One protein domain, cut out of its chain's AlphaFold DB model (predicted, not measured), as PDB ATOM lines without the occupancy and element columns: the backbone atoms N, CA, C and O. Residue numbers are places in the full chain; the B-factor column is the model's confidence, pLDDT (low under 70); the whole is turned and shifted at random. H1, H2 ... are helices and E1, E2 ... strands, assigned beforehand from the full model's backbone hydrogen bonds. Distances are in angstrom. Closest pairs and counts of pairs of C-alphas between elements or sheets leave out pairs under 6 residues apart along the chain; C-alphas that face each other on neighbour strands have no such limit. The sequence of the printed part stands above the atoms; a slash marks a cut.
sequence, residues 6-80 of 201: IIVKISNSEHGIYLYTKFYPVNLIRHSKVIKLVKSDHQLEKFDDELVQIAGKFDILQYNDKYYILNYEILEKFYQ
ATOM      1  N   ILE A   6       6.848 -33.066 -89.651       83.50
ATOM      2  CA  ILE A   6       5.696 -32.357 -90.203       83.50
ATOM      3  C   ILE A   6       5.555 -32.769 -91.667       83.50
ATOM      4  O   ILE A   6       6.535 -32.758 -92.411       83.50
ATOM      5  N   ILE A   7       4.333 -33.118 -92.074       87.38
ATOM      6  CA  ILE A   7       3.980 -33.356 -93.475       87.38
ATOM      7  C   ILE A   7       2.935 -32.319 -93.872       87.38
ATOM      8  O   ILE A   7       1.871 -32.242 -93.260       87.38
ATOM      9  N   VAL A   8       3.238 -31.532 -94.901       87.06
ATOM     10  CA  VAL A   8       2.319 -30.549 -95.482       87.06
ATOM     11  C   VAL A   8       1.888 -31.041 -96.855       87.06
ATOM     12  O   VAL A   8       2.724 -31.268 -97.726       87.06
ATOM     13  N   LYS A   9       0.579 -31.192 -97.059       89.38
ATOM     14  CA  LYS A   9      -0.006 -31.477 -98.371       89.38
ATOM     15  C   LYS A   9      -0.542 -30.182 -98.970       89.38
ATOM     16  O   LYS A   9      -1.366 -29.520 -98.346       89.38
ATOM     17  N   ILE A  10      -0.111 -29.854-100.183       87.62
ATOM     18  CA  ILE A  10      -0.667 -28.750-100.974       87.62
ATOM     19  C   ILE A  10      -1.257 -29.371-102.236       87.62
ATOM     20  O   ILE A  10      -0.539 -30.026-102.986       87.62
ATOM     21  N   SER A  11      -2.561 -29.217-102.462       88.81
ATOM     22  CA  SER A  11      -3.237 -29.833-103.608       88.81
ATOM     23  C   SER A  11      -4.356 -28.969-104.174       88.81
ATOM     24  O   SER A  11      -4.997 -28.224-103.437       88.81
ATOM     25  N   ASN A  12      -4.612 -29.125-105.471       87.44
ATOM     26  CA  ASN A  12      -5.827 -28.674-106.148       87.44
ATOM     27  C   ASN A  12      -6.668 -29.900-106.578       87.44
ATOM     28  O   ASN A  12      -6.466 -30.999-106.060       87.44
ATOM     29  N   SER A  13      -7.626 -29.720-107.493       82.06
ATOM     30  CA  SER A  13      -8.497 -30.795-107.992       82.06
ATOM     31  C   SER A  13      -7.774 -31.894-108.782       82.06
ATOM     32  O   SER A  13      -8.312 -32.991-108.887       82.06
ATOM     33  N   GLU A  14      -6.582 -31.628-109.324       77.38
ATOM     34  CA  GLU A  14      -5.890 -32.531-110.262       77.38
ATOM     35  C   GLU A  14      -4.510 -32.990-109.769       77.38
ATOM     36  O   GLU A  14      -4.047 -34.075-110.115       77.38
ATOM     37  N   HIS A  15      -3.850 -32.195-108.928       81.38
ATOM     38  CA  HIS A  15      -2.473 -32.411-108.506       81.38
ATOM     39  C   HIS A  15      -2.282 -32.133-107.019       81.38
ATOM     40  O   HIS A  15      -2.910 -31.253-106.427       81.38
ATOM     41  N   GLY A  16      -1.354 -32.871-106.414       87.19
ATOM     42  CA  GLY A  16      -0.931 -32.667-105.038       87.19
ATOM     43  C   GLY A  16       0.571 -32.840-104.885       87.19
ATOM     44  O   GLY A  16       1.173 -33.713-105.508       87.19
ATOM     45  N   ILE A  17       1.158 -32.012-104.030       90.62
ATOM     46  CA  ILE A  17       2.526 -32.152-103.548       90.62
ATOM     47  C   ILE A  17       2.504 -32.457-102.053       90.62
ATOM     48  O   ILE A  17       1.670 -31.927-101.311       90.62
ATOM     49  N   TYR A  18       3.437 -33.296-101.613       90.75
ATOM     50  CA  TYR A  18       3.690 -33.536-100.196       90.75
ATOM     51  C   TYR A  18       5.076 -33.017 -99.842       90.75
ATOM     52  O   TYR A  18       6.058 -33.365-100.492       90.75
ATOM     53  N   LEU A  19       5.150 -32.194 -98.805       88.88
ATOM     54  CA  LEU A  19       6.381 -31.644 -98.260       88.88
ATOM     55  C   LEU A  19       6.618 -32.280 -96.896       88.88
ATOM     56  O   LEU A  19       5.782 -32.151 -96.003       88.88
ATOM     57  N   TYR A  20       7.741 -32.966 -96.737       87.06
ATOM     58  CA  TYR A  20       8.167 -33.546 -95.471       87.06
ATOM     59  C   TYR A  20       9.298 -32.707 -94.878       87.06
ATOM     60  O   TYR A  20      10.314 -32.467 -95.536       87.06
ATOM     61  N   THR A  21       9.143 -32.323 -93.614       85.62
ATOM     62  CA  THR A  21      10.175 -31.641 -92.830       85.62
ATOM     63  C   THR A  21      10.394 -32.391 -91.526       85.62
ATOM     64  O   THR A  21       9.462 -32.595 -90.738       85.62
ATOM     65  N   LYS A  22      11.639 -32.784 -91.257       79.56
ATOM     66  CA  LYS A  22      12.018 -33.379 -89.982       79.56
ATOM     67  C   LYS A  22      11.898 -32.329 -88.880       79.56
ATOM     68  O   LYS A  22      12.384 -31.204 -88.997       79.56
ATOM     69  N   PHE A  23      11.247 -32.694 -87.778       72.94
ATOM     70  CA  PHE A  23      11.076 -31.774 -86.665       72.94
ATOM     71  C   PHE A  23      12.329 -31.773 -85.784       72.94
ATOM     72  O   PHE A  23      12.647 -32.779 -85.146       72.94
ATOM     73  N   TYR A  24      13.046 -30.648 -85.750       66.25
ATOM     74  CA  TYR A  24      14.183 -30.449 -84.853       66.25
ATOM     75  C   TYR A  24      13.739 -29.703 -83.584       66.25
ATOM     76  O   TYR A  24      12.940 -28.771 -83.685       66.25
ATOM     77  N   PRO A  25      14.293 -30.007 -82.395       54.00
ATOM     78  CA  PRO A  25      13.976 -29.293 -81.151       54.00
ATOM     79  C   PRO A  25      14.209 -27.774 -81.201       54.00
ATOM     80  O   PRO A  25      13.601 -27.041 -80.429       54.00
ATOM     81  N   VAL A  26      15.059 -27.288 -82.113       54.00
ATOM     82  CA  VAL A  26      15.292 -25.850 -82.352       54.00
ATOM     83  C   VAL A  26      14.109 -25.139 -83.023       54.00
ATOM     84  O   VAL A  26      14.047 -23.917 -82.981       54.00
ATOM     85  N   ASN A  27      13.151 -25.886 -83.584       53.31
ATOM     86  CA  ASN A  27      11.915 -25.353 -84.169       53.31
ATOM     87  C   ASN A  27      10.825 -25.084 -83.108       53.31
ATOM     88  O   ASN A  27       9.735 -24.613 -83.443       53.31
ATOM     89  N   LEU A  28      11.100 -25.387 -81.831       57.12
ATOM     90  CA  LEU A  28      10.281 -24.985 -80.687       57.12
ATOM     91  C   LEU A  28      10.762 -23.634 -80.164       57.12
ATOM     92  O   LEU A  28      11.854 -23.517 -79.603       57.12
ATOM     93  N   ILE A  29       9.910 -22.617 -80.267       59.81
ATOM     94  CA  ILE A  29      10.178 -21.334 -79.619       59.81
ATOM     95  C   ILE A  29       9.850 -21.491 -78.130       59.81
ATOM     96  O   ILE A  29       8.689 -21.381 -77.728       59.81
ATOM     97  N   ARG A  30      10.873 -21.765 -77.315       54.62
ATOM     98  CA  ARG A  30      10.765 -21.849 -75.847       54.62
ATOM     99  C   ARG A  30      10.767 -20.458 -75.202       54.62
ATOM    100  O   ARG A  30      11.304 -19.505 -75.762       54.62
ATOM    101  N   HIS A  31      10.210 -20.372 -73.993       53.25
ATOM    102  CA  HIS A  31       9.956 -19.143 -73.222       53.25
ATOM    103  C   HIS A  31      11.156 -18.202 -72.999       53.25
ATOM    104  O   HIS A  31      10.962 -17.071 -72.565       53.25
ATOM    105  N   SER A  32      12.397 -18.628 -73.248       53.12
ATOM    106  CA  SER A  32      13.583 -17.939 -72.728       53.12
ATOM    107  C   SER A  32      14.198 -16.866 -73.634       53.12
ATOM    108  O   SER A  32      15.181 -16.259 -73.217       53.12
ATOM    109  N   LYS A  33      13.683 -16.615 -74.852       52.53
ATOM    110  CA  LYS A  33      14.331 -15.659 -75.784       52.53
ATOM    111  C   LYS A  33      13.434 -14.643 -76.499       52.53
ATOM    112  O   LYS A  33      13.981 -13.711 -77.079       52.53
ATOM    113  N   VAL A  34      12.106 -14.783 -76.492       60.28
ATOM    114  CA  VAL A  34      11.215 -13.895 -77.265       60.28
ATOM    115  C   VAL A  34       9.884 -13.696 -76.536       60.28
ATOM    116  O   VAL A  34       9.260 -14.678 -76.137       60.28
ATOM    117  N   ILE A  35       9.436 -12.444 -76.383       63.91
ATOM    118  CA  ILE A  35       8.073 -12.130 -75.924       63.91
ATOM    119  C   ILE A  35       7.128 -12.362 -77.105       63.91
ATOM    120  O   ILE A  35       7.249 -11.707 -78.138       63.91
ATOM    121  N   LYS A  36       6.203 -13.311 -76.961       67.81
ATOM    122  CA  LYS A  36       5.176 -13.606 -77.963       67.81
ATOM    123  C   LYS A  36       3.908 -12.844 -77.590       67.81
ATOM    124  O   LYS A  36       3.410 -13.008 -76.479       67.81
ATOM    125  N   LEU A  37       3.404 -12.024 -78.506       77.00
ATOM    126  CA  LEU A  37       2.168 -11.265 -78.332       77.00
ATOM    127  C   LEU A  37       1.170 -11.682 -79.410       77.00
ATOM    128  O   LEU A  37       1.535 -11.762 -80.584       77.00
ATOM    129  N   VAL A  38      -0.076 -11.933 -79.020       74.69
ATOM    130  CA  VAL A  38      -1.184 -12.216 -79.940       74.69
ATOM    131  C   VAL A  38      -2.232 -11.118 -79.793       74.69
ATOM    132  O   VAL A  38      -2.445 -10.582 -78.706       74.69
ATOM    133  N   LYS A  39      -2.854 -10.736 -80.911       72.88
ATOM    134  CA  LYS A  39      -3.924  -9.738 -80.926       72.88
ATOM    135  C   LYS A  39      -5.202 -10.348 -80.348       72.88
ATOM    136  O   LYS A  39      -5.705 -11.323 -80.899       72.88
ATOM    137  N   SER A  40      -5.728  -9.728 -79.300       69.62
ATOM    138  CA  SER A  40      -7.014 -10.035 -78.672       69.62
ATOM    139  C   SER A  40      -7.857  -8.762 -78.717       69.62
ATOM    140  O   SER A  40      -7.523  -7.785 -78.051       69.62
ATOM    141  N   ASP A  41      -8.867  -8.720 -79.591       76.94
ATOM    142  CA  ASP A  41      -9.738  -7.567 -79.879       76.94
ATOM    143  C   ASP A  41      -9.013  -6.215 -80.061       76.94
ATOM    144  O   ASP A  41      -8.675  -5.820 -81.185       76.94
ATOM    145  N   HIS A  42      -8.757  -5.506 -78.955       77.62
ATOM    146  CA  HIS A  42      -8.125  -4.184 -78.895       77.62
ATOM    147  C   HIS A  42      -6.785  -4.151 -78.136       77.62
ATOM    148  O   HIS A  42      -6.207  -3.077 -77.981       77.62
ATOM    149  N   GLN A  43      -6.281  -5.290 -77.652       74.06
ATOM    150  CA  GLN A  43      -5.054  -5.384 -76.861       74.06
ATOM    151  C   GLN A  43      -4.118  -6.486 -77.377       74.06
ATOM    152  O   GLN A  43      -4.487  -7.347 -78.179       74.06
ATOM    153  N   LEU A  44      -2.862  -6.418 -76.938       80.44
ATOM    154  CA  LEU A  44      -1.875  -7.468 -77.151       80.44
ATOM    155  C   LEU A  44      -1.770  -8.290 -75.871       80.44
ATOM    156  O   LEU A  44      -1.393  -7.759 -74.828       80.44
ATOM    157  N   GLU A  45      -2.071  -9.579 -75.963       79.31
ATOM    158  CA  GLU A  45      -1.936 -10.514 -74.849       79.31
ATOM    159  C   GLU A  45      -0.669 -11.350 -75.006       79.31
ATOM    160  O   GLU A  45      -0.253 -11.697 -76.118       79.31
ATOM    161  N   LYS A  46      -0.036 -11.669 -73.876       74.19
ATOM    162  CA  LYS A  46       1.144 -12.528 -73.848       74.19
ATOM    163  C   LYS A  46       0.731 -13.965 -74.152       74.19
ATOM    164  O   LYS A  46      -0.112 -14.532 -73.467       74.19
ATOM    165  N   PHE A  47       1.362 -14.553 -75.159       72.94
ATOM    166  CA  PHE A  47       1.141 -15.941 -75.535       72.94
ATOM    167  C   PHE A  47       2.134 -16.842 -74.800       72.94
ATOM    168  O   PHE A  47       3.328 -16.855 -75.120       72.94
ATOM    169  N   ASP A  48       1.634 -17.577 -73.809       66.69
ATOM    170  CA  ASP A  48       2.436 -18.413 -72.912       66.69
ATOM    171  C   ASP A  48       2.465 -19.902 -73.301       66.69
ATOM    172  O   ASP A  48       3.044 -20.704 -72.578       66.69
ATOM    173  N   ASP A  49       1.956 -20.281 -74.476       66.75
ATOM    174  CA  ASP A  49       2.043 -21.665 -74.958       66.75
ATOM    175  C   ASP A  49       3.264 -21.929 -75.870       66.75
ATOM    176  O   ASP A  49       3.935 -21.034 -76.420       66.75
ATOM    177  N   GLU A  50       3.571 -23.217 -76.048       61.53
ATOM    178  CA  GLU A  50       4.590 -23.681 -76.988       61.53
ATOM    179  C   GLU A  50       4.162 -23.368 -78.431       61.53
ATOM    180  O   GLU A  50       3.088 -23.757 -78.883       61.53
ATOM    181  N   LEU A  51       5.025 -22.670 -79.181       66.12
ATOM    182  CA  LEU A  51       4.807 -22.426 -80.609       66.12
ATOM    183  C   LEU A  51       5.722 -23.325 -81.424       66.12
ATOM    184  O   LEU A  51       6.943 -23.323 -81.237       66.12
ATOM    185  N   VAL A  52       5.112 -24.033 -82.368       64.56
ATOM    186  CA  VAL A  52       5.810 -24.760 -83.421       64.56
ATOM    187  C   VAL A  52       6.064 -23.802 -84.578       64.56
ATOM    188  O   VAL A  52       5.129 -23.355 -85.240       64.56
ATOM    189  N   GLN A  53       7.333 -23.484 -84.834       64.69
ATOM    190  CA  GLN A  53       7.703 -22.705 -86.007       64.69
ATOM    191  C   GLN A  53       7.783 -23.623 -87.231       64.69
ATOM    192  O   GLN A  53       8.658 -24.484 -87.322       64.69
ATOM    193  N   ILE A  54       6.888 -23.413 -88.197       63.97
ATOM    194  CA  ILE A  54       6.975 -24.047 -89.515       63.97
ATOM    195  C   ILE A  54       7.833 -23.138 -90.398       63.97
ATOM    196  O   ILE A  54       7.350 -22.164 -90.972       63.97
ATOM    197  N   ALA A  55       9.136 -23.414 -90.465       61.66
ATOM    198  CA  ALA A  55       9.997 -22.779 -91.457       61.66
ATOM    199  C   ALA A  55       9.594 -23.289 -92.850       61.66
ATOM    200  O   ALA A  55       9.398 -24.486 -93.024       61.66
ATOM    201  N   GLY A  56       9.512 -22.416 -93.859       65.19
ATOM    202  CA  GLY A  56       9.158 -22.791 -95.240       65.19
ATOM    203  C   GLY A  56      10.178 -23.687 -95.966       65.19
ATOM    204  O   GLY A  56      10.172 -23.746 -97.192       65.19
ATOM    205  N   LYS A  57      11.087 -24.343 -95.234       75.94
ATOM    206  CA  LYS A  57      12.061 -25.308 -95.748       75.94
ATOM    207  C   LYS A  57      11.547 -26.729 -95.503       75.94
ATOM    208  O   LYS A  57      11.052 -27.038 -94.419       75.94
ATOM    209  N   PHE A  58      11.701 -27.585 -96.504       83.38
ATOM    210  CA  PHE A  58      11.352 -29.001 -96.450       83.38
ATOM    211  C   PHE A  58      12.544 -29.850 -96.874       83.38
ATOM    212  O   PHE A  58      13.370 -29.421 -97.678       83.38
ATOM    213  N   ASP A  59      12.637 -31.043 -96.302       85.75
ATOM    214  CA  ASP A  59      13.749 -31.960 -96.533       85.75
ATOM    215  C   ASP A  59      13.480 -32.879 -97.731       85.75
ATOM    216  O   ASP A  59      14.400 -33.208 -98.484       85.75
ATOM    217  N   ILE A  60      12.216 -33.282 -97.920       88.56
ATOM    218  CA  ILE A  60      11.771 -34.157 -99.012       88.56
ATOM    219  C   ILE A  60      10.482 -33.596 -99.620       88.56
ATOM    220  O   ILE A  60       9.571 -33.184 -98.902       88.56
ATOM    221  N   LEU A  61      10.397 -33.619-100.947       90.19
ATOM    222  CA  LEU A  61       9.190 -33.343-101.723       90.19
ATOM    223  C   LEU A  61       8.755 -34.617-102.448       90.19
ATOM    224  O   LEU A  61       9.567 -35.252-103.114       90.19
ATOM    225  N   GLN A  62       7.472 -34.956-102.374       92.12
ATOM    226  CA  GLN A  62       6.855 -35.954-103.242       92.12
ATOM    227  C   GLN A  62       5.925 -35.266-104.240       92.12
ATOM    228  O   GLN A  62       5.044 -34.493-103.850       92.12
ATOM    229  N   TYR A  63       6.101 -35.581-105.520       91.44
ATOM    230  CA  TYR A  63       5.245 -35.125-106.613       91.44
ATOM    231  C   TYR A  63       5.159 -36.208-107.690       91.44
ATOM    232  O   TYR A  63       6.194 -36.709-108.127       91.44
ATOM    233  N   ASN A  64       3.943 -36.567-108.118       86.31
ATOM    234  CA  ASN A  64       3.685 -37.601-109.134       86.31
ATOM    235  C   ASN A  64       4.488 -38.895-108.899       86.31
ATOM    236  O   ASN A  64       5.231 -39.339-109.775       86.31
ATOM    237  N   ASP A  65       4.402 -39.437-107.679       84.94
ATOM    238  CA  ASP A  65       5.104 -40.654-107.236       84.94
ATOM    239  C   ASP A  65       6.639 -40.611-107.328       84.94
ATOM    240  O   ASP A  65       7.316 -41.629-107.194       84.94
ATOM    241  N   LYS A  66       7.213 -39.416-107.497       87.06
ATOM    242  CA  LYS A  66       8.656 -39.182-107.443       87.06
ATOM    243  C   LYS A  66       9.020 -38.440-106.171       87.06
ATOM    244  O   LYS A  66       8.347 -37.485-105.782       87.06
ATOM    245  N   TYR A  67      10.118 -38.871-105.559       89.38
ATOM    246  CA  TYR A  67      10.704 -38.234-104.389       89.38
ATOM    247  C   TYR A  67      11.897 -37.378-104.797       89.38
ATOM    248  O   TYR A  67      12.791 -37.826-105.514       89.38
ATOM    249  N   TYR A  68      11.918 -36.153-104.296       87.81
ATOM    250  CA  TYR A  68      12.994 -35.193-104.453       87.81
ATOM    251  C   TYR A  68      13.576 -34.935-103.069       87.81
ATOM    252  O   TYR A  68      12.878 -34.452-102.178       87.81
ATOM    253  N   ILE A  69      14.842 -35.293-102.878       86.25
ATOM    254  CA  ILE A  69      15.547 -35.136-101.605       86.25
ATOM    255  C   ILE A  69      16.338 -33.833-101.680       86.25
ATOM    256  O   ILE A  69      17.287 -33.729-102.454       86.25
ATOM    257  N   LEU A  70      15.930 -32.834-100.901       83.62
ATOM    258  CA  LEU A  70      16.598 -31.532-100.854       83.62
ATOM    259  C   LEU A  70      17.689 -31.512 -99.785       83.62
ATOM    260  O   LEU A  70      18.690 -30.815 -99.934       83.62
ATOM    261  N   ASN A  71      17.505 -32.293 -98.722       79.81
ATOM    262  CA  ASN A  71      18.454 -32.422 -97.629       79.81
ATOM    263  C   ASN A  71      18.824 -33.897 -97.433       79.81
ATOM    264  O   ASN A  71      18.176 -34.619 -96.685       79.81
ATOM    265  N   TYR A  72      19.856 -34.378 -98.127       73.88
ATOM    266  CA  TYR A  72      20.258 -35.787 -98.031       73.88
ATOM    267  C   TYR A  72      20.814 -36.152 -96.645       73.88
ATOM    268  O   TYR A  72      20.704 -37.304 -96.232       73.88
ATOM    269  N   GLU A  73      21.325 -35.177 -95.882       71.50
ATOM    270  CA  GLU A  73      21.843 -35.418 -94.533       71.50
ATOM    271  C   GLU A  73      20.768 -35.967 -93.585       71.50
ATOM    272  O   GLU A  73      21.100 -36.654 -92.617       71.50
ATOM    273  N   ILE A  74      19.477 -35.690 -93.832       73.62
ATOM    274  CA  ILE A  74      18.407 -36.281 -93.016       73.62
ATOM    275  C   ILE A  74      18.256 -37.778 -93.253       73.62
ATOM    276  O   ILE A  74      17.846 -38.488 -92.338       73.62
ATOM    277  N   LEU A  75      18.598 -38.256 -94.450       69.44
ATOM    278  CA  LEU A  75      18.618 -39.680 -94.741       69.44
ATOM    279  C   LEU A  75      19.720 -40.317 -93.903       69.44
ATOM    280  O   LEU A  75      19.428 -41.163 -93.064       69.44
ATOM    281  N   GLU A  76      20.940 -39.792 -94.010       64.75
ATOM    282  CA  GLU A  76      22.105 -40.288 -93.275       64.75
ATOM    283  C   GLU A  76      21.908 -40.280 -91.749       64.75
ATOM    284  O   GLU A  76      22.197 -41.272 -91.079       64.75
ATOM    285  N   LYS A  77      21.378 -39.183 -91.189       66.69
ATOM    286  CA  LYS A  77      21.265 -38.985 -89.734       66.69
ATOM    287  C   LYS A  77      20.085 -39.710 -89.084       66.69
ATOM    288  O   LYS A  77      20.190 -40.073 -87.915       66.69
ATOM    289  N   PHE A  78      18.954 -39.880 -89.777       61.75
ATOM    290  CA  PHE A  78      17.715 -40.359 -89.140       61.75
ATOM    291  C   PHE A  78      17.273 -41.763 -89.548       61.75
ATOM    292  O   PHE A  78      16.447 -42.341 -88.844       61.75
ATOM    293  N   TYR A  79      17.812 -42.327 -90.627       61.22
ATOM    294  CA  TYR A  79      17.369 -43.625 -91.149       61.22
ATOM    295  C   TYR A  79      18.378 -44.754 -90.919       61.22
ATOM    296  O   TYR A  79      18.409 -45.705 -91.691       61.22
ATOM    297  N   GLN A  80      19.198 -44.666 -89.862       63.00
ATOM    298  CA  GLN A  80      20.148 -45.728 -89.484       63.00
ATOM    299  C   GLN A  80      21.134 -46.089 -90.609       63.00
ATOM    300  O   GLN A  80      21.661 -47.197 -90.649       63.00
TER     301      GLN A  80
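AT A GLANCE: This is residues 6 to 80 of the 201 residues of an uncharacterized protein of Methanosarcina barkeri 3 (UniProt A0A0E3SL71). A flat, twisted sheet of two hairpins side by side, E1 with E2 and E5 with E6, forms one lobe, and a small separate hairpin, E3 with E4, forms a second lobe far from it. Two long links without named elements, residues 23 to 36 and 47 to 59, bridge the lobes, while the short helix H1 only grazes the sheet. The printed part has 75 residues with six named strands and then one named helix, in the order E1 E2 E3 E4 E5 E6 H1; the class is mostly strand, though under half of the residues are in named elements. The larger sheet has the order E1, E2, E5, E6, and both sheets are antiparallel. The whole is only just loose, close to extended, with a radius of gyration of the C-alphas of 17.0 A and spans of 47 by 37 by 14 A.

IN THESE COORDINATES: In the larger sheet, E1 is residues 6 to 11, 16.3 A long, beginning at C-alpha 6 (5.696, -32.357, -90.203). E2, the longest strand, is residues 16 to 22 and 19.9 A long. E5 is residues 60 to 63, 10.1 A, and E6 residues 66 to 69, 9.9 A. The small hairpin has E3, residues 37 to 40, and E4, residues 43 to 46, which begins at C-alpha 43 (-5.054, -5.384, -76.861). H1 is residues 73 to 78 and ends at C-alpha 78 (17.715, -40.359, -89.140).

HOW THE PARTS SIT: E1 and E2 are a hairpin at 166 degrees, with N 8 and O 19 at 2.8 A. E2 and E5 are antiparallel at 170 degrees, with N 20 and O 60 at 2.8 A. E5 and E6 are a hairpin at 159 degrees, with N 68 and O 61 at 2.8 A. E1 and E6 are the edge strands, and from edge to edge the strands' lines turn by 44 degrees. H1 only grazes this sheet with its residues 74 to 78; the closest C-alphas of E2 and H1 are those of Lys 22 and Ile 74, 7.6 A apart. In H1 every O i to N i+4 pair is within hydrogen-bond range. E3 and E4 are a hairpin at 137 degrees, with N 43 and O 40 at 2.8 A, and both strands are apart from E1, E2, E5, E6 and H1. Between the lobes, residues 28 to 29 pair with residues 51 to 52, antiparallel.

THE WHOLE: The two farthest C-alphas, those of His 42 and Gln 80, are 51.4 A apart. The printed part has no cut. The links E2 to E3 and E4 to E5 are long, and the others are tight. The mean pLDDT of the printed part is 74.6; it is under 70 at residues 24 to 36, residue 40, residues 48 to 56 and residues 75 to 80.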